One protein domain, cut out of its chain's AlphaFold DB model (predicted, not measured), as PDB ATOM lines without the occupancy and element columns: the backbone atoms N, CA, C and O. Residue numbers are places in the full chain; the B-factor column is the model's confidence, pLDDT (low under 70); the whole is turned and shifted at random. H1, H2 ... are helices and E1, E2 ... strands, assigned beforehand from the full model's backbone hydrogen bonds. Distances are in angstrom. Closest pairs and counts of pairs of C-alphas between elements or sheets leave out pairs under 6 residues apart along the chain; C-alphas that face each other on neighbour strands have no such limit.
ATOM      1  N   GLU A  26      -6.499  -0.598 -29.029       88.81
ATOM      2  CA  GLU A  26      -6.014  -0.253 -30.361       88.81
ATOM      3  C   GLU A  26      -5.285  -1.460 -30.976       88.81
ATOM      4  O   GLU A  26      -4.308  -1.944 -30.403       88.81
ATOM      5  N   PRO A  27      -5.724  -1.978 -32.136       91.25
ATOM      6  CA  PRO A  27      -5.022  -3.069 -32.795       91.25
ATOM      7  C   PRO A  27      -3.726  -2.564 -33.435       91.25
ATOM      8  O   PRO A  27      -3.741  -1.643 -34.248       91.25
ATOM      9  N   TRP A  28      -2.601  -3.184 -33.090       91.88
ATOM     10  CA  TRP A  28      -1.291  -2.884 -33.678       91.88
ATOM     11  C   TRP A  28      -0.905  -3.864 -34.782       91.88
ATOM     12  O   TRP A  28      -0.184  -3.503 -35.710       91.88
ATOM     13  N   PHE A  29      -1.401  -5.097 -34.712       92.62
ATOM     14  CA  PHE A  29      -1.261  -6.083 -35.775       92.62
ATOM     15  C   PHE A  29      -2.425  -7.072 -35.716       92.62
ATOM     16  O   PHE A  29      -2.781  -7.536 -34.636       92.62
ATOM     17  N   ILE A  30      -3.012  -7.388 -36.868       90.44
ATOM     18  CA  ILE A  30      -4.074  -8.388 -37.006       90.44
ATOM     19  C   ILE A  30      -3.745  -9.250 -38.220       90.44
ATOM     20  O   ILE A  30      -3.377  -8.741 -39.281       90.44
ATOM     21  N   SER A  31      -3.896 -10.553 -38.048       89.69
ATOM     22  CA  SER A  31      -3.839 -11.568 -39.095       89.69
ATOM     23  C   SER A  31      -4.750 -12.731 -38.703       89.69
ATOM     24  O   SER A  31      -5.290 -12.742 -37.598       89.69
ATOM     25  N   ASP A  32      -4.888 -13.727 -39.576       82.62
ATOM     26  CA  ASP A  32      -5.715 -14.907 -39.296       82.62
ATOM     27  C   ASP A  32      -5.236 -15.698 -38.068       82.62
ATOM     28  O   ASP A  32      -6.037 -16.353 -37.406       82.62
ATOM     29  N   THR A  33      -3.936 -15.640 -37.759       85.12
ATOM     30  CA  THR A  33      -3.326 -16.419 -36.675       85.12
ATOM     31  C   THR A  33      -2.786 -15.578 -35.531       85.12
ATOM     32  O   THR A  33      -2.694 -16.100 -34.433       85.12
ATOM     33  N   LEU A  34      -2.437 -14.305 -35.728       90.94
ATOM     34  CA  LEU A  34      -1.795 -13.467 -34.708       90.94
ATOM     35  C   LEU A  34      -2.477 -12.105 -34.582       90.94
ATOM     36  O   LEU A  34      -2.589 -11.366 -35.563       90.94
ATOM     37  N   ASN A  35      -2.825 -11.754 -33.346       92.44
ATOM     38  CA  ASN A  35      -3.429 -10.490 -32.949       92.44
ATOM     39  C   ASN A  35      -2.589  -9.816 -31.860       92.44
ATOM     40  O   ASN A  35      -2.333 -10.399 -30.809       92.44
ATOM     41  N   ILE A  36      -2.199  -8.565 -32.089       94.38
ATOM     42  CA  ILE A  36      -1.457  -7.723 -31.146       94.38
ATOM     43  C   ILE A  36      -2.279  -6.466 -30.906       94.38
ATOM     44  O   ILE A  36      -2.551  -5.704 -31.835       94.38
ATOM     45  N   THR A  37      -2.680  -6.256 -29.658       93.50
ATOM     46  CA  THR A  37      -3.569  -5.162 -29.263       93.50
ATOM     47  C   THR A  37      -2.960  -4.378 -28.115       93.50
ATOM     48  O   THR A  37      -2.659  -4.950 -27.070       93.50
ATOM     49  N   PHE A  38      -2.821  -3.073 -28.294       92.75
ATOM     50  CA  PHE A  38      -2.420  -2.136 -27.257       92.75
ATOM     51  C   PHE A  38      -3.635  -1.670 -26.457       92.75
ATOM     52  O   PHE A  38      -4.668  -1.338 -27.039       92.75
ATOM     53  N   ASP A  39      -3.523  -1.641 -25.133       89.44
ATOM     54  CA  ASP A  39      -4.542  -1.083 -24.248       89.44
ATOM     55  C   ASP A  39      -4.081   0.281 -23.720       89.44
ATOM     56  O   ASP A  39      -3.140   0.393 -22.939       89.44
ATOM     57  N   SER A  40      -4.761   1.344 -24.144       85.31
ATOM     58  CA  SER A  40      -4.448   2.719 -23.757       85.31
ATOM     59  C   SER A  40      -4.719   3.017 -22.280       85.31
ATOM     60  O   SER A  40      -4.306   4.066 -21.795       85.31
ATOM     61  N   TYR A  41      -5.463   2.154 -21.577       84.75
ATOM     62  CA  TYR A  41      -5.791   2.364 -20.165       84.75
ATOM     63  C   TYR A  41      -4.606   2.059 -19.241       84.75
ATOM     64  O   TYR A  41      -4.307   2.850 -18.347       84.75
ATOM     65  N   ASP A  42      -3.934   0.926 -19.453       83.69
ATOM     66  CA  ASP A  42      -2.809   0.460 -18.630       83.69
ATOM     67  C   ASP A  42      -1.476   0.399 -19.394       83.69
ATOM     68  O   ASP A  42      -0.465  -0.001 -18.821       83.69
ATOM     69  N   PHE A  43      -1.465   0.836 -20.658       84.00
ATOM     70  CA  PHE A  43      -0.325   0.802 -21.581       84.00
ATOM     71  C   PHE A  43       0.198  -0.605 -21.895       84.00
ATOM     72  O   PHE A  43       1.289  -0.750 -22.453       84.00
ATOM     73  N   SER A  44      -0.571  -1.643 -21.579       85.12
ATOM     74  CA  SER A  44      -0.173  -3.019 -21.843       85.12
ATOM     75  C   SER A  44      -0.383  -3.415 -23.300       85.12
ATOM     76  O   SER A  44      -1.138  -2.789 -24.049       85.12
ATOM     77  N   ILE A  45       0.266  -4.506 -23.704       87.81
ATOM     78  CA  ILE A  45       0.010  -5.154 -24.985       87.81
ATOM     79  C   ILE A  45      -0.456  -6.577 -24.749       87.81
ATOM     80  O   ILE A  45       0.230  -7.386 -24.133       87.81
ATOM     81  N   SER A  46      -1.628  -6.884 -25.284       88.81
ATOM     82  CA  SER A  46      -2.159  -8.238 -25.361       88.81
ATOM     83  C   SER A  46      -1.785  -8.850 -26.704       88.81
ATOM     84  O   SER A  46      -2.184  -8.334 -27.752       88.81
ATOM     85  N   VAL A  47      -1.046  -9.953 -26.668       87.19
ATOM     86  CA  VAL A  47      -0.766 -10.792 -27.830       87.19
ATOM     87  C   VAL A  47      -1.588 -12.062 -27.713       87.19
ATOM     88  O   VAL A  47      -1.549 -12.742 -26.690       87.19
ATOM     89  N   THR A  48      -2.328 -12.383 -28.763       88.75
ATOM     90  CA  THR A  48      -3.073 -13.634 -28.879       88.75
ATOM     91  C   THR A  48      -2.730 -14.274 -30.211       88.75
ATOM     92  O   THR A  48      -2.826 -13.624 -31.250       88.75
ATOM     93  N   GLU A  49      -2.342 -15.539 -30.180       87.50
ATOM     94  CA  GLU A  49      -1.957 -16.310 -31.353       87.50
ATOM     95  C   GLU A  49      -2.704 -17.644 -31.386       87.50
ATOM     96  O   GLU A  49      -2.783 -18.336 -30.379       87.50
ATOM     97  N   GLN A  50      -3.253 -18.022 -32.533       86.56
ATOM     98  CA  GLN A  50      -3.885 -19.318 -32.744       86.56
ATOM     99  C   GLN A  50      -2.843 -20.428 -32.553       86.56
ATOM    100  O   GLN A  50      -1.807 -20.422 -33.223       86.56
ATOM    101  N   ALA A  51      -3.104 -21.388 -31.660       85.56
ATOM    102  CA  ALA A  51      -2.183 -22.506 -31.488       85.56
ATOM    103  C   ALA A  51      -2.136 -23.357 -32.781       85.56
ATOM    104  O   ALA A  51      -3.148 -23.474 -33.484       85.56
ATOM    105  N   CYS A 405      -5.925 -20.818 -28.278       82.56
ATOM    106  CA  CYS A 405      -5.016 -19.712 -28.540       82.56
ATOM    107  C   CYS A 405      -3.942 -19.624 -27.451       82.56
ATOM    108  O   CYS A 405      -4.231 -19.735 -26.256       82.56
ATOM    109  N   LEU A 406      -2.714 -19.348 -27.872       83.44
ATOM    110  CA  LEU A 406      -1.623 -18.852 -27.046       83.44
ATOM    111  C   LEU A 406      -1.888 -17.382 -26.706       83.44
ATOM    112  O   LEU A 406      -2.294 -16.602 -27.570       83.44
ATOM    113  N   HIS A 407      -1.655 -16.988 -25.460       84.69
ATOM    114  CA  HIS A 407      -1.832 -15.612 -25.017       84.69
ATOM    115  C   HIS A 407      -0.685 -15.160 -24.114       84.69
ATOM    116  O   HIS A 407      -0.301 -15.876 -23.186       84.69
ATOM    117  N   GLU A 408      -0.196 -13.946 -24.363       83.38
ATOM    118  CA  GLU A 408       0.797 -13.266 -23.534       83.38
ATOM    119  C   GLU A 408       0.433 -11.787 -23.369       83.38
ATOM    120  O   GLU A 408      -0.025 -11.131 -24.312       83.38
ATOM    121  N   LYS A 409       0.645 -11.251 -22.162       86.44
ATOM    122  CA  LYS A 409       0.420  -9.836 -21.853       86.44
ATOM    123  C   LYS A 409       1.737  -9.165 -21.467       86.44
ATOM    124  O   LYS A 409       2.237  -9.369 -20.364       86.44
ATOM    125  N   PHE A 410       2.234  -8.306 -22.348       80.88
ATOM    126  CA  PHE A 410       3.367  -7.424 -22.081       80.88
ATOM    127  C   PHE A 410       2.882  -6.216 -21.285       80.88
ATOM    128  O   PHE A 410       1.856  -5.617 -21.620       80.88
ATOM    129  N   GLN A 411       3.592  -5.848 -20.224       83.88
ATOM    130  CA  GLN A 411       3.184  -4.736 -19.360       83.88
ATOM    131  C   GLN A 411       3.392  -3.386 -20.041       83.88
ATOM    132  O   GLN A 411       2.719  -2.419 -19.689       83.88
ATOM    133  N   LYS A 412       4.321  -3.316 -21.002       84.81
ATOM    134  CA  LYS A 412       4.648  -2.096 -21.742       84.81
ATOM    135  C   LYS A 412       5.054  -2.392 -23.189       84.81
ATOM    136  O   LYS A 412       5.510  -3.503 -23.469       84.81
ATOM    137  N   PRO A 413       4.964  -1.406 -24.101       87.69
ATOM    138  CA  PRO A 413       5.385  -1.575 -25.484       87.69
ATOM    139  C   PRO A 413       6.834  -1.996 -25.676       87.69
ATOM    140  O   PRO A 413       7.103  -2.819 -26.545       87.69
ATOM    141  N   GLU A 414       7.753  -1.487 -24.861       88.38
ATOM    142  CA  GLU A 414       9.179  -1.798 -24.950       88.38
ATOM    143  C   GLU A 414       9.450  -3.299 -24.801       88.38
ATOM    144  O   GLU A 414      10.247  -3.844 -25.558       88.38
ATOM    145  N   GLU A 415       8.723  -3.990 -23.914       86.69
ATOM    146  CA  GLU A 415       8.888  -5.434 -23.702       86.69
ATOM    147  C   GLU A 415       8.530  -6.240 -24.963       86.69
ATOM    148  O   GLU A 415       9.204  -7.219 -25.286       86.69
ATOM    149  N   LEU A 416       7.511  -5.811 -25.721       87.56
ATOM    150  CA  LEU A 416       7.166  -6.432 -27.004       87.56
ATOM    151  C   LEU A 416       8.251  -6.182 -28.059       87.56
ATOM    152  O   LEU A 416       8.539  -7.070 -28.868       87.56
ATOM    153  N   LEU A 417       8.838  -4.983 -28.083       86.25
ATOM    154  CA  LEU A 417       9.912  -4.650 -29.023       86.25
ATOM    155  C   LEU A 417      11.161  -5.488 -28.724       86.25
ATOM    156  O   LEU A 417      11.704  -6.112 -29.639       86.25
ATOM    157  N   ASP A 418      11.549  -5.588 -27.452       83.12
ATOM    158  CA  ASP A 418      12.647  -6.441 -26.986       83.12
ATOM    159  C   ASP A 418      12.393  -7.913 -27.336       83.12
ATOM    160  O   ASP A 418      13.279  -8.591 -27.865       83.12
ATOM    161  N   TYR A 419      11.164  -8.398 -27.128       85.12
ATOM    162  CA  TYR A 419      10.753  -9.752 -27.501       85.12
ATOM    163  C   TYR A 419      10.921 -10.011 -29.004       85.12
ATOM    164  O   TYR A 419      11.508 -11.016 -29.423       85.12
ATOM    165  N   CYS A 420      10.445  -9.079 -29.834       85.25
ATOM    166  CA  CYS A 420      10.551  -9.170 -31.286       85.25
ATOM    167  C   CYS A 420      12.014  -9.256 -31.744       85.25
ATOM    168  O   CYS A 420      12.319  -9.984 -32.689       85.25
ATOM    169  N   VAL A 421      12.930  -8.554 -31.077       81.00
ATOM    170  CA  VAL A 421      14.367  -8.572 -31.394       81.00
ATOM    171  C   VAL A 421      15.016  -9.867 -30.920       81.00
ATOM    172  O   VAL A 421      15.680 -10.535 -31.717       81.00
ATOM    173  N   LEU A 422      14.771 -10.262 -29.666       81.44
ATOM    174  CA  LEU A 422      15.299 -11.489 -29.061       81.44
ATOM    175  C   LEU A 422      14.977 -12.724 -29.913       81.44
ATOM    176  O   LEU A 422      15.812 -13.615 -30.076       81.44
ATOM    177  N   HIS A 423      13.783 -12.756 -30.503       78.62
ATOM    178  CA  HIS A 423      13.307 -13.871 -31.320       78.62
ATOM    179  C   HIS A 423      13.383 -13.627 -32.837       78.62
ATOM    180  O   HIS A 423      12.928 -14.461 -33.626       78.62
ATOM    181  N   SER A 424      14.042 -12.545 -33.272       83.88
ATOM    182  CA  SER A 424      14.289 -12.234 -34.690       83.88
ATOM    183  C   SER A 424      13.007 -12.125 -35.541       83.88
ATOM    184  O   SER A 424      12.929 -12.654 -36.658       83.88
ATOM    185  N   HIS A 425      11.990 -11.434 -35.021       85.81
ATOM    186  CA  HIS A 425      10.735 -11.069 -35.692       85.81
ATOM    187  C   HIS A 425      10.811  -9.668 -36.327       85.81
ATOM    188  O   HIS A 425       9.933  -8.827 -36.137       85.81
ATOM    189  N   PHE A 426      11.859  -9.404 -37.112       86.00
ATOM    190  CA  PHE A 426      12.137  -8.064 -37.651       86.00
ATOM    191  C   PHE A 426      11.056  -7.524 -38.602       86.00
ATOM    192  O   PHE A 426      10.784  -6.327 -38.605       86.00
ATOM    193  N   GLU A 427      10.394  -8.382 -39.383       86.44
ATOM    194  CA  GLU A 427       9.307  -7.945 -40.275       86.44
ATOM    195  C   GLU A 427       8.052  -7.519 -39.505       86.44
ATOM    196  O   GLU A 427       7.391  -6.548 -39.870       86.44
ATOM    197  N   LEU A 428       7.744  -8.200 -38.399       87.56
ATOM    198  CA  LEU A 428       6.643  -7.808 -37.525       87.56
ATOM    199  C   LEU A 428       6.984  -6.528 -36.754       87.56
ATOM    200  O   LEU A 428       6.136  -5.648 -36.640       87.56
ATOM    201  N   LEU A 429       8.241  -6.376 -36.323       88.50
ATOM    202  CA  LEU A 429       8.744  -5.155 -35.689       88.50
ATOM    203  C   LEU A 429       8.539  -3.918 -36.584       88.50
ATOM    204  O   LEU A 429       8.092  -2.881 -36.099       88.50
ATOM    205  N   LYS A 430       8.776  -4.031 -37.901       88.25
ATOM    206  CA  LYS A 430       8.492  -2.951 -38.870       88.25
ATOM    207  C   LYS A 430       7.005  -2.584 -38.916       88.25
ATOM    208  O   LYS A 430       6.673  -1.400 -38.934       88.25
ATOM    209  N   LYS A 431       6.108  -3.578 -38.907       90.25
ATOM    210  CA  LYS A 431       4.650  -3.348 -38.896       90.25
ATOM    211  C   LYS A 431       4.185  -2.709 -37.584       90.25
ATOM    212  O   LYS A 431       3.417  -1.752 -37.614       90.25
ATOM    213  N   ILE A 432       4.710  -3.171 -36.449       91.50
ATOM    214  CA  ILE A 432       4.438  -2.580 -35.130       91.50
ATOM    215  C   ILE A 432       4.928  -1.126 -35.084       91.50
ATOM    216  O   ILE A 432       4.195  -0.255 -34.625       91.50
ATOM    217  N   LYS A 433       6.116  -0.822 -35.626       92.25
ATOM    218  CA  LYS A 433       6.622   0.558 -35.735       92.25
ATOM    219  C   LYS A 433       5.645   1.465 -36.495       92.25
ATOM    220  O   LYS A 433       5.362   2.573 -36.042       92.25
ATOM    221  N   GLN A 434       5.108   0.998 -37.625       91.00
ATOM    222  CA  GLN A 434       4.095   1.746 -38.379       91.00
ATOM    223  C   GLN A 434       2.841   1.997 -37.528       91.00
ATOM    224  O   GLN A 434       2.380   3.137 -37.457       91.00
ATOM    225  N   ALA A 435       2.343   0.984 -36.814       90.50
ATOM    226  CA  ALA A 435       1.201   1.136 -35.912       90.50
ATOM    227  C   ALA A 435       1.465   2.156 -34.788       90.50
ATOM    228  O   ALA A 435       0.637   3.033 -34.554       90.50
ATOM    229  N   ILE A 436       2.646   2.123 -34.159       91.62
ATOM    230  CA  ILE A 436       3.063   3.094 -33.131       91.62
ATOM    231  C   ILE A 436       3.051   4.523 -33.691       91.62
ATOM    232  O   ILE A 436       2.527   5.437 -33.048       91.62
ATOM    233  N   SER A 437       3.586   4.728 -34.900       90.44
ATOM    234  CA  SER A 437       3.631   6.052 -35.538       90.44
ATOM    235  C   SER A 437       2.234   6.622 -35.828       90.44
ATOM    236  O   SER A 437       2.016   7.830 -35.701       90.44
ATOM    237  N   CYS A 438       1.277   5.741 -36.133       89.50
ATOM    238  CA  CYS A 438      -0.113   6.074 -36.440       89.50
ATOM    239  C   CYS A 438      -1.040   6.065 -35.215       89.50
ATOM    240  O   CYS A 438      -2.196   6.468 -35.348       89.50
ATOM    241  N   SER A 439      -0.560   5.617 -34.046       88.19
ATOM    242  CA  SER A 439      -1.400   5.415 -32.861       88.19
ATOM    243  C   SER A 439      -2.139   6.695 -32.479       88.19
ATOM    244  O   SER A 439      -1.572   7.782 -32.546       88.19
ATOM    245  N   GLN A 440      -3.392   6.625 -32.050       86.50
ATOM    246  CA  GLN A 440      -4.124   7.827 -31.609       86.50
ATOM    247  C   GLN A 440      -4.008   8.076 -30.103       86.50
ATOM    248  O   GLN A 440      -4.266   9.187 -29.639       86.50
ATOM    249  N   TYR A 441      -3.563   7.066 -29.359       86.69
ATOM    250  CA  TYR A 441      -3.561   7.048 -27.897       86.69
ATOM    251  C   TYR A 441      -2.190   7.353 -27.288       86.69
ATOM    252  O   TYR A 441      -2.111   7.808 -26.151       86.69
ATOM    253  N   LEU A 442      -1.106   7.136 -28.038       86.38
ATOM    254  CA  LEU A 442       0.242   7.460 -27.575       86.38
ATOM    255  C   LEU A 442       0.550   8.960 -27.735       86.38
ATOM    256  O   LEU A 442       0.314   9.569 -28.788       86.38
ATOM    257  N   GLU A 443       1.149   9.559 -26.705       86.81
ATOM    258  CA  GLU A 443       1.641  10.936 -26.764       86.81
ATOM    259  C   GLU A 443       2.770  11.088 -27.795       86.81
ATOM    260  O   GLU A 443       3.581  10.184 -28.002       86.81
ATOM    261  N   LYS A 444       2.866  12.265 -28.429       85.25
ATOM    262  CA  LYS A 444       3.825  12.526 -29.520       85.25
ATOM    263  C   LYS A 444       5.281  12.221 -29.134       85.25
ATOM    264  O   LYS A 444       6.005  11.651 -29.943       85.25
ATOM    265  N   GLY A 445       5.696  12.584 -27.917       84.50
ATOM    266  CA  GLY A 445       7.055  12.316 -27.429       84.50
ATOM    267  C   GLY A 445       7.331  10.823 -27.253       84.50
ATOM    268  O   GLY A 445       8.375  10.331 -27.672       84.50
ATOM    269  N   TYR A 446       6.359  10.086 -26.716       84.38
ATOM    270  CA  TYR A 446       6.497   8.655 -26.473       84.38
ATOM    271  C   TYR A 446       6.456   7.829 -27.767       84.38
ATOM    272  O   TYR A 446       7.246   6.906 -27.931       84.38
ATOM    273  N   LYS A 447       5.635   8.226 -28.752       87.56
ATOM    274  CA  LYS A 447       5.685   7.657 -30.112       87.56
ATOM    275  C   LYS A 447       7.063   7.786 -30.744       87.56
ATOM    276  O   LYS A 447       7.551   6.826 -31.329       87.56
ATOM    277  N   HIS A 448       7.657   8.979 -30.651       87.88
ATOM    278  CA  HIS A 448       8.973   9.244 -31.222       87.88
ATOM    279  C   HIS A 448      10.034   8.358 -30.566       87.88
ATOM    280  O   HIS A 448      10.757   7.672 -31.280       87.88
ATOM    281  N   TYR A 449      10.028   8.282 -29.232       89.69
ATOM    282  CA  TYR A 449      10.896   7.386 -28.465       89.69
ATOM    283  C   TYR A 449      10.752   5.916 -28.887       89.69
ATOM    284  O   TYR A 449      11.749   5.268 -29.190       89.69
ATOM    285  N   LEU A 450       9.527   5.384 -28.969       86.88
ATOM    286  CA  LEU A 450       9.305   3.989 -29.362       86.88
ATOM    287  C   LEU A 450       9.712   3.717 -30.822       86.88
ATOM    288  O   LEU A 450      10.255   2.657 -31.122       86.88
ATOM    289  N   CYS A 451       9.487   4.667 -31.736       89.38
ATOM    290  CA  CYS A 451       9.937   4.539 -33.126       89.38
ATOM    291  C   CYS A 451      11.467   4.553 -33.240       89.38
ATOM    292  O   CYS A 451      12.022   3.754 -33.993       89.38
ATOM    293  N   GLU A 452      12.136   5.425 -32.483       87.81
ATOM    294  CA  GLU A 452      13.598   5.484 -32.403       87.81
ATOM    295  C   GLU A 452      14.167   4.197 -31.789       87.81
ATOM    296  O   GLU A 452      15.149   3.645 -32.287       87.81
ATOM    297  N   LEU A 453      13.509   3.660 -30.757       84.69
ATOM    298  CA  LEU A 453      13.854   2.373 -30.159       84.69
ATOM    299  C   LEU A 453      13.771   1.244 -31.198       84.69
ATOM    300  O   LEU A 453      14.732   0.490 -31.340       84.69
ATOM    301  N   CYS A 454      12.698   1.174 -31.996       86.50
ATOM    302  CA  CYS A 454      12.598   0.225 -33.112       86.50
ATOM    303  C   CYS A 454      13.768   0.357 -34.107       86.50
ATOM    304  O   CYS A 454      14.341  -0.654 -34.514       86.50
ATOM    305  N   ASP A 455      14.140   1.581 -34.493       84.69
ATOM    306  CA  ASP A 455      15.228   1.833 -35.454       84.69
ATOM    307  C   ASP A 455      16.616   1.495 -34.901       84.69
ATOM    308  O   ASP A 455      17.501   1.030 -35.632       84.69
ATOM    309  N   ASN A 456      16.814   1.690 -33.600       82.00
ATOM    310  CA  ASN A 456      18.042   1.316 -32.910       82.00
ATOM    311  C   ASN A 456      18.183  -0.201 -32.778       82.00
ATOM    312  O   ASN A 456      19.290  -0.721 -32.939       82.00
ATOM    313  N   LEU A 457      17.070  -0.897 -32.549       80.50
ATOM    314  CA  LEU A 457      17.008  -2.343 -32.366       80.50
ATOM    315  C   LEU A 457      17.092  -3.151 -33.678       80.50
ATOM    316  O   LEU A 457      17.437  -4.335 -33.651       80.50
ATOM    317  N   LEU A 458      16.803  -2.545 -34.836       75.06
ATOM    318  CA  LEU A 458      16.921  -3.212 -36.137       75.06
ATOM    319  C   LEU A 458      18.397  -3.457 -36.530       75.06
ATOM    320  O   LEU A 458      19.229  -2.549 -36.416       75.06
TER     321      LEU A 458
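Overview. This is residues 26 to 51 and 405 to 458 of the 665 residues of the protein "PNPLA domain-containing protein" of Legionella pneumophila (strain Lens) (UniProt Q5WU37). A twisted antiparallel sheet of four strands has a three-helix bundle at one end of one face, its other face bare. H1 and H2 cover that end of the face, and H3 packs on both of them on the side away from the sheet, the three helix centres making a triangle. The 80 printed residues run E1, E2, E3, E4, H1, H2, H3, four named strands and then three named helices, with sheet order E1 - E2 - E3 - E4. The class is mixed, helices and strands; the whole is compact, with a radius of gyration of the C-alphas of 11.8 A and spans of 36 by 28 by 20 A.

Arrangement. E1, residues 26 to 30, and E2, residues 34 to 39, form a hairpin, antiparallel at 169 degrees, with N 28 and O 36 2.8 A apart. E2 and E3, residues 45 to 50, form a second hairpin, with N 37 and O 46 2.9 A apart; E1, E2 and E3 make a meander, each strand the antiparallel neighbour of the one before. E4, residues 405 to 410, is antiparallel to E3 at 165 degrees, with N 47 and O 408 2.8 A apart. E1 and E4 are the edge strands. H1, residues 413 to 422, is on the sheet over E3 and E4 at a height of 10.7 A, and only just stands up from it, its line rising 42 degrees. H2, residues 426 to 438, is on the same face over E1 at a height of 8.6 A; the C-alphas of Trp 28 and Ala 435, their closest, are 5.2 A apart. This is two layers, helices on one face of a sheet. H1 and H2 touch, H2 with residues 426 to 429 alone; the closest C-alphas, of Cys 420 and Leu 429, are 6.2 A apart. H3, residues 444 to 457, is not on the sheet. It touches H2, closest at the C-alphas of Lys 433 and Cys 451, 5.8 A, at a shallow tilt of 13 degrees, opposite ways. It touches H1, closest at the C-alphas of Val 421 and Leu 457, 6.8 A. H1, H2 and H3 form an up and down bundle, each running against the one before. In H1, H2 and H3 every O i to N i+4 pair is within hydrogen-bond range.

Along the chain. E1 begins at C-alpha 26 (-6.014, -0.253, -30.361) and is 10.7 A long; E2, E3 and E4 are 16.4, 16.6 and 16.2 A. H1 begins at C-alpha 413 (5.385, -1.575, -25.484) and is 14.5 A long, H2 18.7 A. H3, 20.1 A, ends at C-alpha 457 (17.008, -2.343, -32.366).

Size, cuts and confidence. The C-alphas of Ala 51 and Gly 445, the two farthest apart, are 36.3 A apart. Residues 52 to 404 are not printed, and C-alphas 51 and 405 are 5.0 A apart across this cut. The links printed whole are tight. Mean pLDDT of the printed part is 86.8, and no printed residue is under 70.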